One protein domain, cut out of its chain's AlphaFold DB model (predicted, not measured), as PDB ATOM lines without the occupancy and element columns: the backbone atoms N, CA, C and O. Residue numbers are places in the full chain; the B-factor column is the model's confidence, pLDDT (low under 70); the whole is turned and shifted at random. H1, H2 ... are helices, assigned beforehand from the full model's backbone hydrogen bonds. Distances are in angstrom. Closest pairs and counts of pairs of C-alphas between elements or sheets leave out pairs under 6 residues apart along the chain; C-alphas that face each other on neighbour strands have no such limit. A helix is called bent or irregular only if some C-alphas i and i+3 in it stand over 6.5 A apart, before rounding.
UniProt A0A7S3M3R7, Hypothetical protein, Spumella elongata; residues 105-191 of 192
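This is residues 105 to 191 of the 192 residues of the protein "Hypothetical protein" of Spumella elongata (UniProt A0A7S3M3R7). Four short helices, H1 to H4, run back and forth side by side as a small, loosely squared bundle, and a longer fifth helix, H5, set crosswise near H1 and H2, extends away from it. The long link from H4 to H5 passes across one end of the bundle, where H1 and H3 begin and H2 and H4 end. The printed part has 87 residues with five named helices, H1 to H5 in order, and no named strand: the class is all helix. The whole is compact, with a radius of gyration of the C-alphas of 13.1 A, yet elongated, spanning 43 by 28 by 21 A.

H1, residues 105 to 114, begins at C-alpha 105 (142.844, 162.454, 195.097) and is 15.6 A long. H2 is residues 119 to 128, 14.0 A; H3, residues 135 to 142; H4, residues 146 to 154. H5, residues 172 to 189, is 24.2 A long and ends at C-alpha 189 (136.022, 163.242, 222.743). H5 is irregular, with C-alphas 173 and 176 7.6 A apart, and has a kink of 39 degrees near residue 179.

H2 is the hub. It forms a hairpin with H1, closest at the C-alphas of Lys 113 and Met 120, 5.3 A, and another with H3, closest at those of Ser 119 and Cys 142, 5.3 A. H3 and H4 form a third, closest at the C-alphas of Leu 139 and Arg 149, 5.7 A. H1 and H4 are close but not clearly touching, Leu 108 to Leu 152 being 7.3 A between C-alphas. H5 only just touches H2, with residue 178 alone and 3 pairs of C-alphas within 8 A; Phe 128 and Ala 178 are closest, 7.3 A. Every O i to N i+4 pair is within hydrogen-bond range in H2, H3 and H4, against 4 of 6 in H1 and 12 of 14 in H5.

The C-alphas farthest apart, of Leu 147 and Glu 191, are 43.1 A apart. The printed part has no cut; the H4 to H5 link is long. Residues 164 to 183, 185 to 187 and 189 to 191 have pLDDT under 70.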
ATOM      1  N   GLU A 105     142.766 163.169 193.819       78.75
ATOM      2  CA  GLU A 105     142.844 162.454 195.097       78.75
ATOM      3  C   GLU A 105     141.685 161.463 195.309       78.75
ATOM      4  O   GLU A 105     141.900 160.329 195.724       78.75
ATOM      5  N   SER A 106     140.447 161.850 194.989       77.19
ATOM      6  CA  SER A 106     139.257 160.999 195.152       77.19
ATOM      7  C   SER A 106     139.274 159.808 194.191       77.19
ATOM      8  O   SER A 106     138.917 158.693 194.570       77.19
ATOM      9  N   SER A 107     139.742 160.023 192.959       83.00
ATOM     10  CA  SER A 107     139.928 158.948 191.979       83.00
ATOM     11  C   SER A 107     141.007 157.958 192.425       83.00
ATOM     12  O   SER A 107     140.831 156.750 192.270       83.00
ATOM     13  N   LEU A 108     142.083 158.452 193.046       84.00
ATOM     14  CA  LEU A 108     143.147 157.612 193.595       84.00
ATOM     15  C   LEU A 108     142.687 156.808 194.822       84.00
ATOM     16  O   LEU A 108     142.963 155.619 194.944       84.00
ATOM     17  N   ILE A 109     141.934 157.431 195.728       83.56
ATOM     18  CA  ILE A 109     141.380 156.737 196.898       83.56
ATOM     19  C   ILE A 109     140.407 155.633 196.458       83.56
ATOM     20  O   ILE A 109     140.390 154.555 197.049       83.56
ATOM     21  N   ASN A 110     139.645 155.855 195.384       83.50
ATOM     22  CA  ASN A 110     138.776 154.826 194.817       83.50
ATOM     23  C   ASN A 110     139.548 153.677 194.152       83.50
ATOM     24  O   ASN A 110     139.113 152.531 194.264       83.50
ATOM     25  N   SER A 111     140.687 153.934 193.497       82.81
ATOM     26  CA  SER A 111     141.492 152.860 192.892       82.81
ATOM     27  C   SER A 111     142.144 151.955 193.946       82.81
ATOM     28  O   SER A 111     142.271 150.748 193.731       82.81
ATOM     29  N   LEU A 112     142.449 152.496 195.130       83.44
ATOM     30  CA  LEU A 112     142.977 151.743 196.274       83.44
ATOM     31  C   LEU A 112     142.011 150.697 196.842       83.44
ATOM     32  O   LEU A 112     142.452 149.790 197.547       83.44
ATOM     33  N   LYS A 113     140.713 150.777 196.523       83.75
ATOM     34  CA  LYS A 113     139.711 149.800 196.969       83.75
ATOM     35  C   LYS A 113     140.043 148.369 196.531       83.75
ATOM     36  O   LYS A 113     139.708 147.428 197.242       83.75
ATOM     37  N   ASN A 114     140.713 148.220 195.389       83.38
ATOM     38  CA  ASN A 114     141.004 146.917 194.787       83.38
ATOM     39  C   ASN A 114     142.433 146.424 195.073       83.38
ATOM     40  O   ASN A 114     142.783 145.313 194.696       83.38
ATOM     41  N   VAL A 115     143.271 147.260 195.690       78.44
ATOM     42  CA  VAL A 115     144.712 147.010 195.853       78.44
ATOM     43  C   VAL A 115     145.031 146.291 197.165       78.44
ATOM     44  O   VAL A 115     146.005 145.545 197.244       78.44
ATOM     45  N   GLY A 116     144.220 146.505 198.196       73.81
ATOM     46  CA  GLY A 116     144.417 145.894 199.502       73.81
ATOM     47  C   GLY A 116     143.167 146.010 200.353       73.81
ATOM     48  O   GLY A 116     142.487 147.042 200.352       73.81
ATOM     49  N   GLU A 117     142.853 144.946 201.084       79.88
ATOM     50  CA  GLU A 117     141.727 144.942 202.006       79.88
ATOM     51  C   GLU A 117     141.980 145.974 203.114       79.88
ATOM     52  O   GLU A 117     142.935 145.885 203.879       79.88
ATOM     53  N   GLY A 118     141.165 147.031 203.139       83.88
ATOM     54  CA  GLY A 118     141.320 148.130 204.093       83.88
ATOM     55  C   GLY A 118     142.346 149.210 203.718       83.88
ATOM     56  O   GLY A 118     142.448 150.202 204.440       83.88
ATOM     57  N   SER A 119     143.046 149.125 202.580       88.56
ATOM     58  CA  SER A 119     143.968 150.197 202.155       88.56
ATOM     59  C   SER A 119     143.239 151.526 201.939       88.56
ATOM     60  O   SER A 119     143.730 152.576 202.352       88.56
ATOM     61  N   MET A 120     142.026 151.492 201.380       86.88
ATOM     62  CA  MET A 120     141.181 152.680 201.209       86.88
ATOM     63  C   MET A 120     140.794 153.317 202.556       86.88
ATOM     64  O   MET A 120     140.879 154.538 202.707       86.88
ATOM     65  N   SER A 121     140.378 152.516 203.543       88.50
ATOM     66  CA  SER A 121     139.946 153.030 204.851       88.50
ATOM     67  C   SER A 121     141.125 153.541 205.677       88.50
ATOM     68  O   SER A 121     141.008 154.611 206.270       88.50
ATOM     69  N   CYS A 122     142.265 152.842 205.649       91.25
ATOM     70  CA  CYS A 122     143.511 153.294 206.265       91.25
ATOM     71  C   CYS A 122     143.956 154.633 205.673       91.25
ATOM     72  O   CYS A 122     144.164 155.596 206.404       91.25
ATOM     73  N   THR A 123     144.022 154.722 204.343       90.88
ATOM     74  CA  THR A 123     144.516 155.916 203.648       90.88
ATOM     75  C   THR A 123     143.595 157.119 203.890       90.88
ATOM     76  O   THR A 123     144.060 158.221 204.174       90.88
ATOM     77  N   THR A 124     142.274 156.897 203.877       87.69
ATOM     78  CA  THR A 124     141.284 157.932 204.220       87.69
ATOM     79  C   THR A 124     141.425 158.378 205.680       87.69
ATOM     80  O   THR A 124     141.370 159.572 205.961       87.69
ATOM     81  N   GLY A 125     141.639 157.440 206.607       88.12
ATOM     82  CA  GLY A 125     141.847 157.737 208.027       88.12
ATOM     83  C   GLY A 125     143.161 158.466 208.309       88.12
ATOM     84  O   GLY A 125     143.186 159.364 209.136       88.12
ATOM     85  N   CYS A 126     144.230 158.136 207.591       90.38
ATOM     86  CA  CYS A 126     145.533 158.787 207.720       90.38
ATOM     87  C   CYS A 126     145.532 160.231 207.185       90.38
ATOM     88  O   CYS A 126     146.199 161.111 207.725       90.38
ATOM     89  N   ARG A 127     144.765 160.495 206.121       87.00
ATOM     90  CA  ARG A 127     144.730 161.812 205.465       87.00
ATOM     91  C   ARG A 127     143.737 162.777 206.084       87.00
ATOM     92  O   ARG A 127     144.008 163.970 206.162       87.00
ATOM     93  N   PHE A 128     142.584 162.260 206.494       83.56
ATOM     94  CA  PHE A 128     141.469 163.051 207.011       83.56
ATOM     95  C   PHE A 128     141.179 162.766 208.486       83.56
ATOM     96  O   PHE A 128     140.131 163.166 208.985       83.56
ATOM     97  N   GLY A 129     142.061 162.049 209.177       83.38
ATOM     98  CA  GLY A 129     141.941 161.795 210.607       83.38
ATOM     99  C   GLY A 129     142.232 163.028 211.454       83.38
ATOM    100  O   GLY A 129     142.306 164.157 210.967       83.38
ATOM    101  N   GLU A 130     142.398 162.778 212.748       75.69
ATOM    102  CA  GLU A 130     142.791 163.789 213.730       75.69
ATOM    103  C   GLU A 130     144.223 164.284 213.487       75.69
ATOM    104  O   GLU A 130     144.468 165.488 213.472       75.69
ATOM    105  N   VAL A 131     145.142 163.363 213.176       80.56
ATOM    106  CA  VAL A 131     146.488 163.675 212.680       80.56
ATOM    107  C   VAL A 131     146.487 163.513 211.164       80.56
ATOM    108  O   VAL A 131     146.270 162.412 210.657       80.56
ATOM    109  N   ARG A 132     146.700 164.614 210.436       82.50
ATOM    110  CA  ARG A 132     146.741 164.617 208.970       82.50
ATOM    111  C   ARG A 132     148.177 164.515 208.484       82.50
ATOM    112  O   ARG A 132     148.982 165.405 208.739       82.50
ATOM    113  N   HIS A 133     148.470 163.450 207.752       88.12
ATOM    114  CA  HIS A 133     149.794 163.215 207.185       88.12
ATOM    115  C   HIS A 133     149.872 163.586 205.697       88.12
ATOM    116  O   HIS A 133     148.855 163.722 205.000       88.12
ATOM    117  N   SER A 134     151.107 163.737 205.208       89.75
ATOM    118  CA  SER A 134     151.406 163.837 203.778       89.75
ATOM    119  C   SER A 134     151.001 162.553 203.052       89.75
ATOM    120  O   SER A 134     150.849 161.482 203.650       89.75
ATOM    121  N   TRP A 135     150.838 162.636 201.735       89.75
ATOM    122  CA  TRP A 135     150.434 161.463 200.969       89.75
ATOM    123  C   TRP A 135     151.489 160.366 200.933       89.75
ATOM    124  O   TRP A 135     151.154 159.183 200.983       89.75
ATOM    125  N   ARG A 136     152.760 160.766 200.951       90.94
ATOM    126  CA  ARG A 136     153.906 159.863 201.067       90.94
ATOM    127  C   ARG A 136     153.795 158.977 202.303       90.94
ATOM    128  O   ARG A 136     153.811 157.756 202.193       90.94
ATOM    129  N   GLU A 137     153.582 159.596 203.457       92.00
ATOM    130  CA  GLU A 137     153.521 158.895 204.736       92.00
ATOM    131  C   GLU A 137     152.274 158.000 204.848       92.00
ATOM    132  O   GLU A 137     152.352 156.868 205.331       92.00
ATOM    133  N   CYS A 138     151.124 158.448 204.333       92.06
ATOM    134  CA  CYS A 138     149.926 157.608 204.303       92.06
ATOM    135  C   CYS A 138     150.075 156.392 203.390       92.06
ATOM    136  O   CYS A 138     149.664 155.296 203.770       92.06
ATOM    137  N   LEU A 139     150.677 156.546 202.210       91.75
ATOM    138  CA  LEU A 139     150.912 155.423 201.301       91.75
ATOM    139  C   LEU A 139     151.956 154.448 201.861       91.75
ATOM    140  O   LEU A 139     151.793 153.238 201.713       91.75
ATOM    141  N   GLU A 140     152.981 154.941 202.557       92.69
ATOM    142  CA  GLU A 140     153.964 154.098 203.247       92.69
ATOM    143  C   GLU A 140     153.335 153.229 204.341       92.69
ATOM    144  O   GLU A 140     153.671 152.049 204.452       92.69
ATOM    145  N   ARG A 141     152.385 153.778 205.107       91.56
ATOM    146  CA  ARG A 141     151.692 153.052 206.184       91.56
ATOM    147  C   ARG A 141     150.571 152.139 205.678       91.56
ATOM    148  O   ARG A 141     150.388 151.052 206.216       91.56
ATOM    149  N   CYS A 142     149.806 152.576 204.675       92.00
ATOM    150  CA  CYS A 142     148.539 151.938 204.288       92.00
ATOM    151  C   CYS A 142     148.610 151.031 203.052       92.00
ATOM    152  O   CYS A 142     147.687 150.245 202.811       92.00
ATOM    153  N   VAL A 143     149.668 151.134 202.249       91.62
ATOM    154  CA  VAL A 143     149.889 150.281 201.075       91.62
ATOM    155  C   VAL A 143     151.145 149.469 201.338       91.62
ATOM    156  O   VAL A 143     152.191 150.045 201.577       91.62
ATOM    157  N   THR A 144     151.094 148.141 201.309       89.06
ATOM    158  CA  THR A 144     152.276 147.285 201.557       89.06
ATOM    159  C   THR A 144     153.192 147.164 200.340       89.06
ATOM    160  O   THR A 144     154.403 147.022 200.483       89.06
ATOM    161  N   ASN A 145     152.632 147.247 199.132       91.19
ATOM    162  CA  ASN A 145     153.386 147.100 197.893       91.19
ATOM    163  C   ASN A 145     154.139 148.394 197.533       91.19
ATOM    164  O   ASN A 145     153.525 149.397 197.166       91.19
ATOM    165  N   HIS A 146     155.473 148.349 197.583       89.38
ATOM    166  CA  HIS A 146     156.337 149.497 197.300       89.38
ATOM    167  C   HIS A 146     156.189 150.045 195.871       89.38
ATOM    168  O   HIS A 146     156.226 151.255 195.674       89.38
ATOM    169  N   LEU A 147     155.965 149.186 194.870       89.38
ATOM    170  CA  LEU A 147     155.759 149.632 193.487       89.38
ATOM    171  C   LEU A 147     154.475 150.452 193.359       89.38
ATOM    172  O   LEU A 147     154.455 151.481 192.686       89.38
ATOM    173  N   LEU A 148     153.413 150.032 194.050       89.12
ATOM    174  CA  LEU A 148     152.156 150.775 194.059       89.12
ATOM    175  C   LEU A 148     152.301 152.110 194.786       89.12
ATOM    176  O   LEU A 148     151.749 153.095 194.310       89.12
ATOM    177  N   ARG A 149     153.093 152.191 195.864       91.31
ATOM    178  CA  ARG A 149     153.383 153.473 196.535       91.31
ATOM    179  C   ARG A 149     153.970 154.493 195.563       91.31
ATOM    180  O   ARG A 149     153.430 155.589 195.443       91.31
ATOM    181  N   SER A 150     155.028 154.118 194.843       89.44
ATOM    182  CA  SER A 150     155.718 155.018 193.914       89.44
ATOM    183  C   SER A 150     154.809 155.471 192.772       89.44
ATOM    184  O   SER A 150     154.740 156.662 192.486       89.44
ATOM    185  N   THR A 151     154.062 154.541 192.167       90.31
ATOM    186  CA  THR A 151     153.144 154.833 191.053       90.31
ATOM    187  C   THR A 151     151.967 155.708 191.482       90.31
ATOM    188  O   THR A 151     151.556 156.613 190.763       90.31
ATOM    189  N   LEU A 152     151.399 155.464 192.664       88.06
ATOM    190  CA  LEU A 152     150.295 156.277 193.178       88.06
ATOM    191  C   LEU A 152     150.753 157.701 193.511       88.06
ATOM    192  O   LEU A 152     149.988 158.646 193.326       88.06
ATOM    193  N   LEU A 153     151.998 157.854 193.969       87.81
ATOM    194  CA  LEU A 153     152.575 159.149 194.304       87.81
ATOM    195  C   LEU A 153     152.906 159.976 193.052       87.81
ATOM    196  O   LEU A 153     152.608 161.164 193.030       87.81
ATOM    197  N   THR A 154     153.421 159.358 191.983       87.56
ATOM    198  CA  THR A 154     153.676 160.041 190.697       87.56
ATOM    199  C   THR A 154     152.401 160.424 189.946       87.56
ATOM    200  O   THR A 154     152.399 161.381 189.176       87.56
ATOM    201  N   MET A 155     151.292 159.711 190.169       82.88
ATOM    202  CA  MET A 155     149.992 160.075 189.592       82.88
ATOM    203  C   MET A 155     149.299 161.238 190.318       82.88
ATOM    204  O   MET A 155     148.353 161.814 189.763       82.88
ATOM    205  N   LEU A 156     149.742 161.610 191.521       82.56
ATOM    206  CA  LEU A 156     149.265 162.801 192.220       82.56
ATOM    207  C   LEU A 156     150.149 164.005 191.866       82.56
ATOM    208  O   LEU A 156     151.370 163.870 191.915       82.56
ATOM    209  N   PRO A 157     149.572 165.175 191.549       75.88
ATOM    210  CA  PRO A 157     150.369 166.383 191.390       75.88
ATOM    211  C   PRO A 157     151.017 166.774 192.728       75.88
ATOM    212  O   PRO A 157     150.467 166.478 193.794       75.88
ATOM    213  N   GLU A 158     152.185 167.417 192.662       76.44
ATOM    214  CA  GLU A 158     153.006 167.751 193.837       76.44
ATOM    215  C   GLU A 158     152.254 168.646 194.833       76.44
ATOM    216  O   GLU A 158     152.402 168.472 196.040       76.44
ATOM    217  N   GLU A 159     151.327 169.491 194.360       72.19
ATOM    218  CA  GLU A 159     150.495 170.347 195.223       72.19
ATOM    219  C   GLU A 159     149.576 169.558 196.178       72.19
ATOM    220  O   GLU A 159     149.042 170.104 197.143       72.19
ATOM    221  N   HIS A 160     149.344 168.272 195.907       70.62
ATOM    222  CA  HIS A 160     148.513 167.389 196.729       70.62
ATOM    223  C   HIS A 160     149.338 166.427 197.596       70.62
ATOM    224  O   HIS A 160     148.771 165.583 198.294       70.62
ATOM    225  N   HIS A 161     150.672 166.517 197.568       78.94
ATOM    226  CA  HIS A 161     151.532 165.660 198.392       78.94
ATOM    227  C   HIS A 161     151.579 166.134 199.845       78.94
ATOM    228  O   HIS A 161     151.611 165.298 200.754       78.94
ATOM    229  N   ASP A 162     151.511 167.446 200.068       75.81
ATOM    230  CA  ASP A 162     151.599 168.061 201.392       75.81
ATOM    231  C   ASP A 162     150.371 167.794 202.258       75.81
ATOM    232  O   ASP A 162     149.282 167.486 201.768       75.81
ATOM    233  N   ALA A 163     150.543 167.854 203.580       71.12
ATOM    234  CA  ALA A 163     149.452 167.689 204.535       71.12
ATOM    235  C   ALA A 163     148.394 168.787 204.341       71.12
ATOM    236  O   ALA A 163     148.708 169.975 204.364       71.12
ATOM    237  N   HIS A 164     147.125 168.393 204.177       68.00
ATOM    238  CA  HIS A 164     146.029 169.364 204.115       68.00
ATOM    239  C   HIS A 164     145.941 170.132 205.435       68.00
ATOM    240  O   HIS A 164     145.813 169.517 206.499       68.00
ATOM    241  N   HIS A 165     145.939 171.465 205.356       55.56
ATOM    242  CA  HIS A 165     145.703 172.337 206.506       55.56
ATOM    243  C   HIS A 165     144.391 171.938 207.201       55.56
ATOM    244  O   HIS A 165     143.433 171.530 206.540       55.56
ATOM    245  N   LEU A 166     144.327 172.027 208.533       58.88
ATOM    246  CA  LEU A 166     143.196 171.525 209.333       58.88
ATOM    247  C   LEU A 166     141.831 172.100 208.900       58.88
ATOM    248  O   LEU A 166     140.813 171.416 209.021       58.88
ATOM    249  N   GLU A 167     141.830 173.295 208.305       51.06
ATOM    250  CA  GLU A 167     140.647 174.000 207.790       51.06
ATOM    251  C   GLU A 167     140.340 173.777 206.298       51.06
ATOM    252  O   GLU A 167     139.301 174.231 205.822       51.06
ATOM    253  N   ALA A 168     141.188 173.069 205.542       56.53
ATOM    254  CA  ALA A 168     140.935 172.817 204.122       56.53
ATOM    255  C   ALA A 168     139.666 171.961 203.932       56.53
ATOM    256  O   ALA A 168     139.505 170.909 204.564       56.53
ATOM    257  N   GLU A 169     138.751 172.426 203.072       54.12
ATOM    258  CA  GLU A 169     137.459 171.782 202.825       54.12
ATOM    259  C   GLU A 169     137.634 170.329 202.358       54.12
ATOM    260  O   GLU A 169     138.204 170.046 201.305       54.12
ATOM    261  N   LEU A 170     137.081 169.389 203.134       59.41
ATOM    262  CA  LEU A 170     137.016 167.976 202.758       59.41
ATOM    263  C   LEU A 170     136.289 167.835 201.402       59.41
ATOM    264  O   LEU A 170     135.136 168.280 201.302       59.41
ATOM    265  N   PRO A 171     136.873 167.163 200.389       56.03
ATOM    266  CA  PRO A 171     136.203 166.956 199.114       56.03
ATOM    267  C   PRO A 171     134.839 166.289 199.333       56.03
ATOM    268  O   PRO A 171     134.736 165.216 199.939       56.03
ATOM    269  N   LYS A 172     133.764 166.917 198.828       57.09
ATOM    270  CA  LYS A 172     132.370 166.465 199.027       57.09
ATOM    271  C   LYS A 172     132.148 164.990 198.657       57.09
ATOM    272  O   LYS A 172     131.297 164.350 199.270       57.09
ATOM    273  N   ALA A 173     132.950 164.432 197.747       57.62
ATOM    274  CA  ALA A 173     132.889 163.035 197.314       57.62
ATOM    275  C   ALA A 173     133.209 162.006 198.420       57.62
ATOM    276  O   ALA A 173     132.616 160.932 198.436       57.62
ATOM    277  N   LEU A 174     134.086 162.335 199.375       55.47
ATOM    278  CA  LEU A 174     134.405 161.472 200.529       55.47
ATOM    279  C   LEU A 174     133.699 161.928 201.814       55.47
ATOM    280  O   LEU A 174     133.757 161.258 202.850       55.47
ATOM    281  N   SER A 175     133.012 163.070 201.737       57.75
ATOM    282  CA  SER A 175     132.520 163.795 202.900       57.75
ATOM    283  C   SER A 175     131.518 163.005 203.725       57.75
ATOM    284  O   SER A 175     131.664 162.981 204.933       57.75
ATOM    285  N   HIS A 176     130.547 162.297 203.153       55.53
ATOM    286  CA  HIS A 176     129.476 161.747 203.992       55.53
ATOM    287  C   HIS A 176     129.951 160.700 205.012       55.53
ATOM    288  O   HIS A 176     129.487 160.709 206.150       55.53
ATOM    289  N   ILE A 177     130.901 159.833 204.649       61.88
ATOM    290  CA  ILE A 177     131.390 158.773 205.545       61.88
ATOM    291  C   ILE A 177     132.524 159.290 206.433       61.88
ATOM    292  O   ILE A 177     132.497 159.081 207.648       61.88
ATOM    293  N   ALA A 178     133.495 160.001 205.852       62.91
ATOM    294  CA  ALA A 178     134.629 160.537 206.600       62.91
ATOM    295  C   ALA A 178     134.191 161.642 207.577       62.91
ATOM    296  O   ALA A 178     134.571 161.612 208.745       62.91
ATOM    297  N   ARG A 179     133.303 162.556 207.152       63.62
ATOM    298  CA  ARG A 179     132.738 163.614 208.009       63.62
ATOM    299  C   ARG A 179     131.871 163.024 209.114       63.62
ATOM    300  O   ARG A 179     131.984 163.476 210.244       63.62
ATOM    301  N   LYS A 180     131.059 161.991 208.840       67.44
ATOM    302  CA  LYS A 180     130.274 161.318 209.890       67.44
ATOM    303  C   LYS A 180     131.184 160.690 210.947       67.44
ATOM    304  O   LYS A 180     130.916 160.857 212.129       67.44
ATOM    305  N   LYS A 181     132.273 160.019 210.553       66.62
ATOM    306  CA  LYS A 181     133.233 159.447 211.515       66.62
ATOM    307  C   LYS A 181     134.011 160.509 212.295       66.62
ATOM    308  O   LYS A 181     134.160 160.352 213.500       66.62
ATOM    309  N   LEU A 182     134.442 161.589 211.645       66.94
ATOM    310  CA  LEU A 182     135.091 162.727 212.308       66.94
ATOM    311  C   LEU A 182     134.163 163.411 213.316       66.94
ATOM    312  O   LEU A 182     134.564 163.659 214.447       66.94
ATOM    313  N   LEU A 183     132.918 163.689 212.922       66.56
ATOM    314  CA  LEU A 183     131.925 164.307 213.802       66.56
ATOM    315  C   LEU A 183     131.600 163.402 214.992       66.56
ATOM    316  O   LEU A 183     131.599 163.873 216.123       66.56
ATOM    317  N   LEU A 184     131.400 162.101 214.760       73.25
ATOM    318  CA  LEU A 184     131.165 161.132 215.836       73.25
ATOM    319  C   LEU A 184     132.372 161.006 216.777       73.25
ATOM    320  O   LEU A 184     132.186 160.926 217.987       73.25
ATOM    321  N   GLY A 185     133.599 161.016 216.246       67.94
ATOM    322  CA  GLY A 185     134.822 161.006 217.054       67.94
ATOM    323  C   GLY A 185     134.970 162.271 217.900       67.94
ATOM    324  O   GLY A 185     135.289 162.188 219.085       67.94
ATOM    325  N   ARG A 186     134.647 163.434 217.323       68.81
ATOM    326  CA  ARG A 186     134.669 164.722 218.025       68.81
ATOM    327  C   ARG A 186     133.621 164.796 219.133       68.81
ATOM    328  O   ARG A 186     133.942 165.262 220.216       68.81
ATOM    329  N   MET A 187     132.404 164.303 218.891       68.06
ATOM    330  CA  MET A 187     131.363 164.225 219.924       68.06
ATOM    331  C   MET A 187     131.781 163.304 221.077       68.06
ATOM    332  O   MET A 187     131.640 163.687 222.228       68.06
ATOM    333  N   ARG A 188     132.383 162.142 220.781       71.06
ATOM    334  CA  ARG A 188     132.889 161.214 221.812       71.06
ATOM    335  C   ARG A 188     134.046 161.768 222.641       71.06
ATOM    336  O   ARG A 188     134.230 161.329 223.768       71.06
ATOM    337  N   SER A 189     134.847 162.664 222.071       60.59
ATOM    338  CA  SER A 189     136.022 163.242 222.743       60.59
ATOM    339  C   SER A 189     135.677 164.479 223.578       60.59
ATOM    340  O   SER A 189     136.504 164.914 224.363       60.59
ATOM    341  N   ALA A 190     134.471 165.036 223.420       62.47
ATOM    342  CA  ALA A 190     133.963 166.151 224.223       62.47
ATOM    343  C   ALA A 190     133.213 165.695 225.494       62.47
ATOM    344  O   ALA A 190     132.715 166.533 226.240       62.47
ATOM    345  N   GLU A 191     133.102 164.381 225.715       53.97
ATOM    346  CA  GLU A 191     132.403 163.756 226.850       53.97
ATOM    347  C   GLU A 191     133.367 163.205 227.928       53.97
ATOM    348  O   GLU A 191     132.917 162.603 228.901       53.97
TER     349      GLU A 191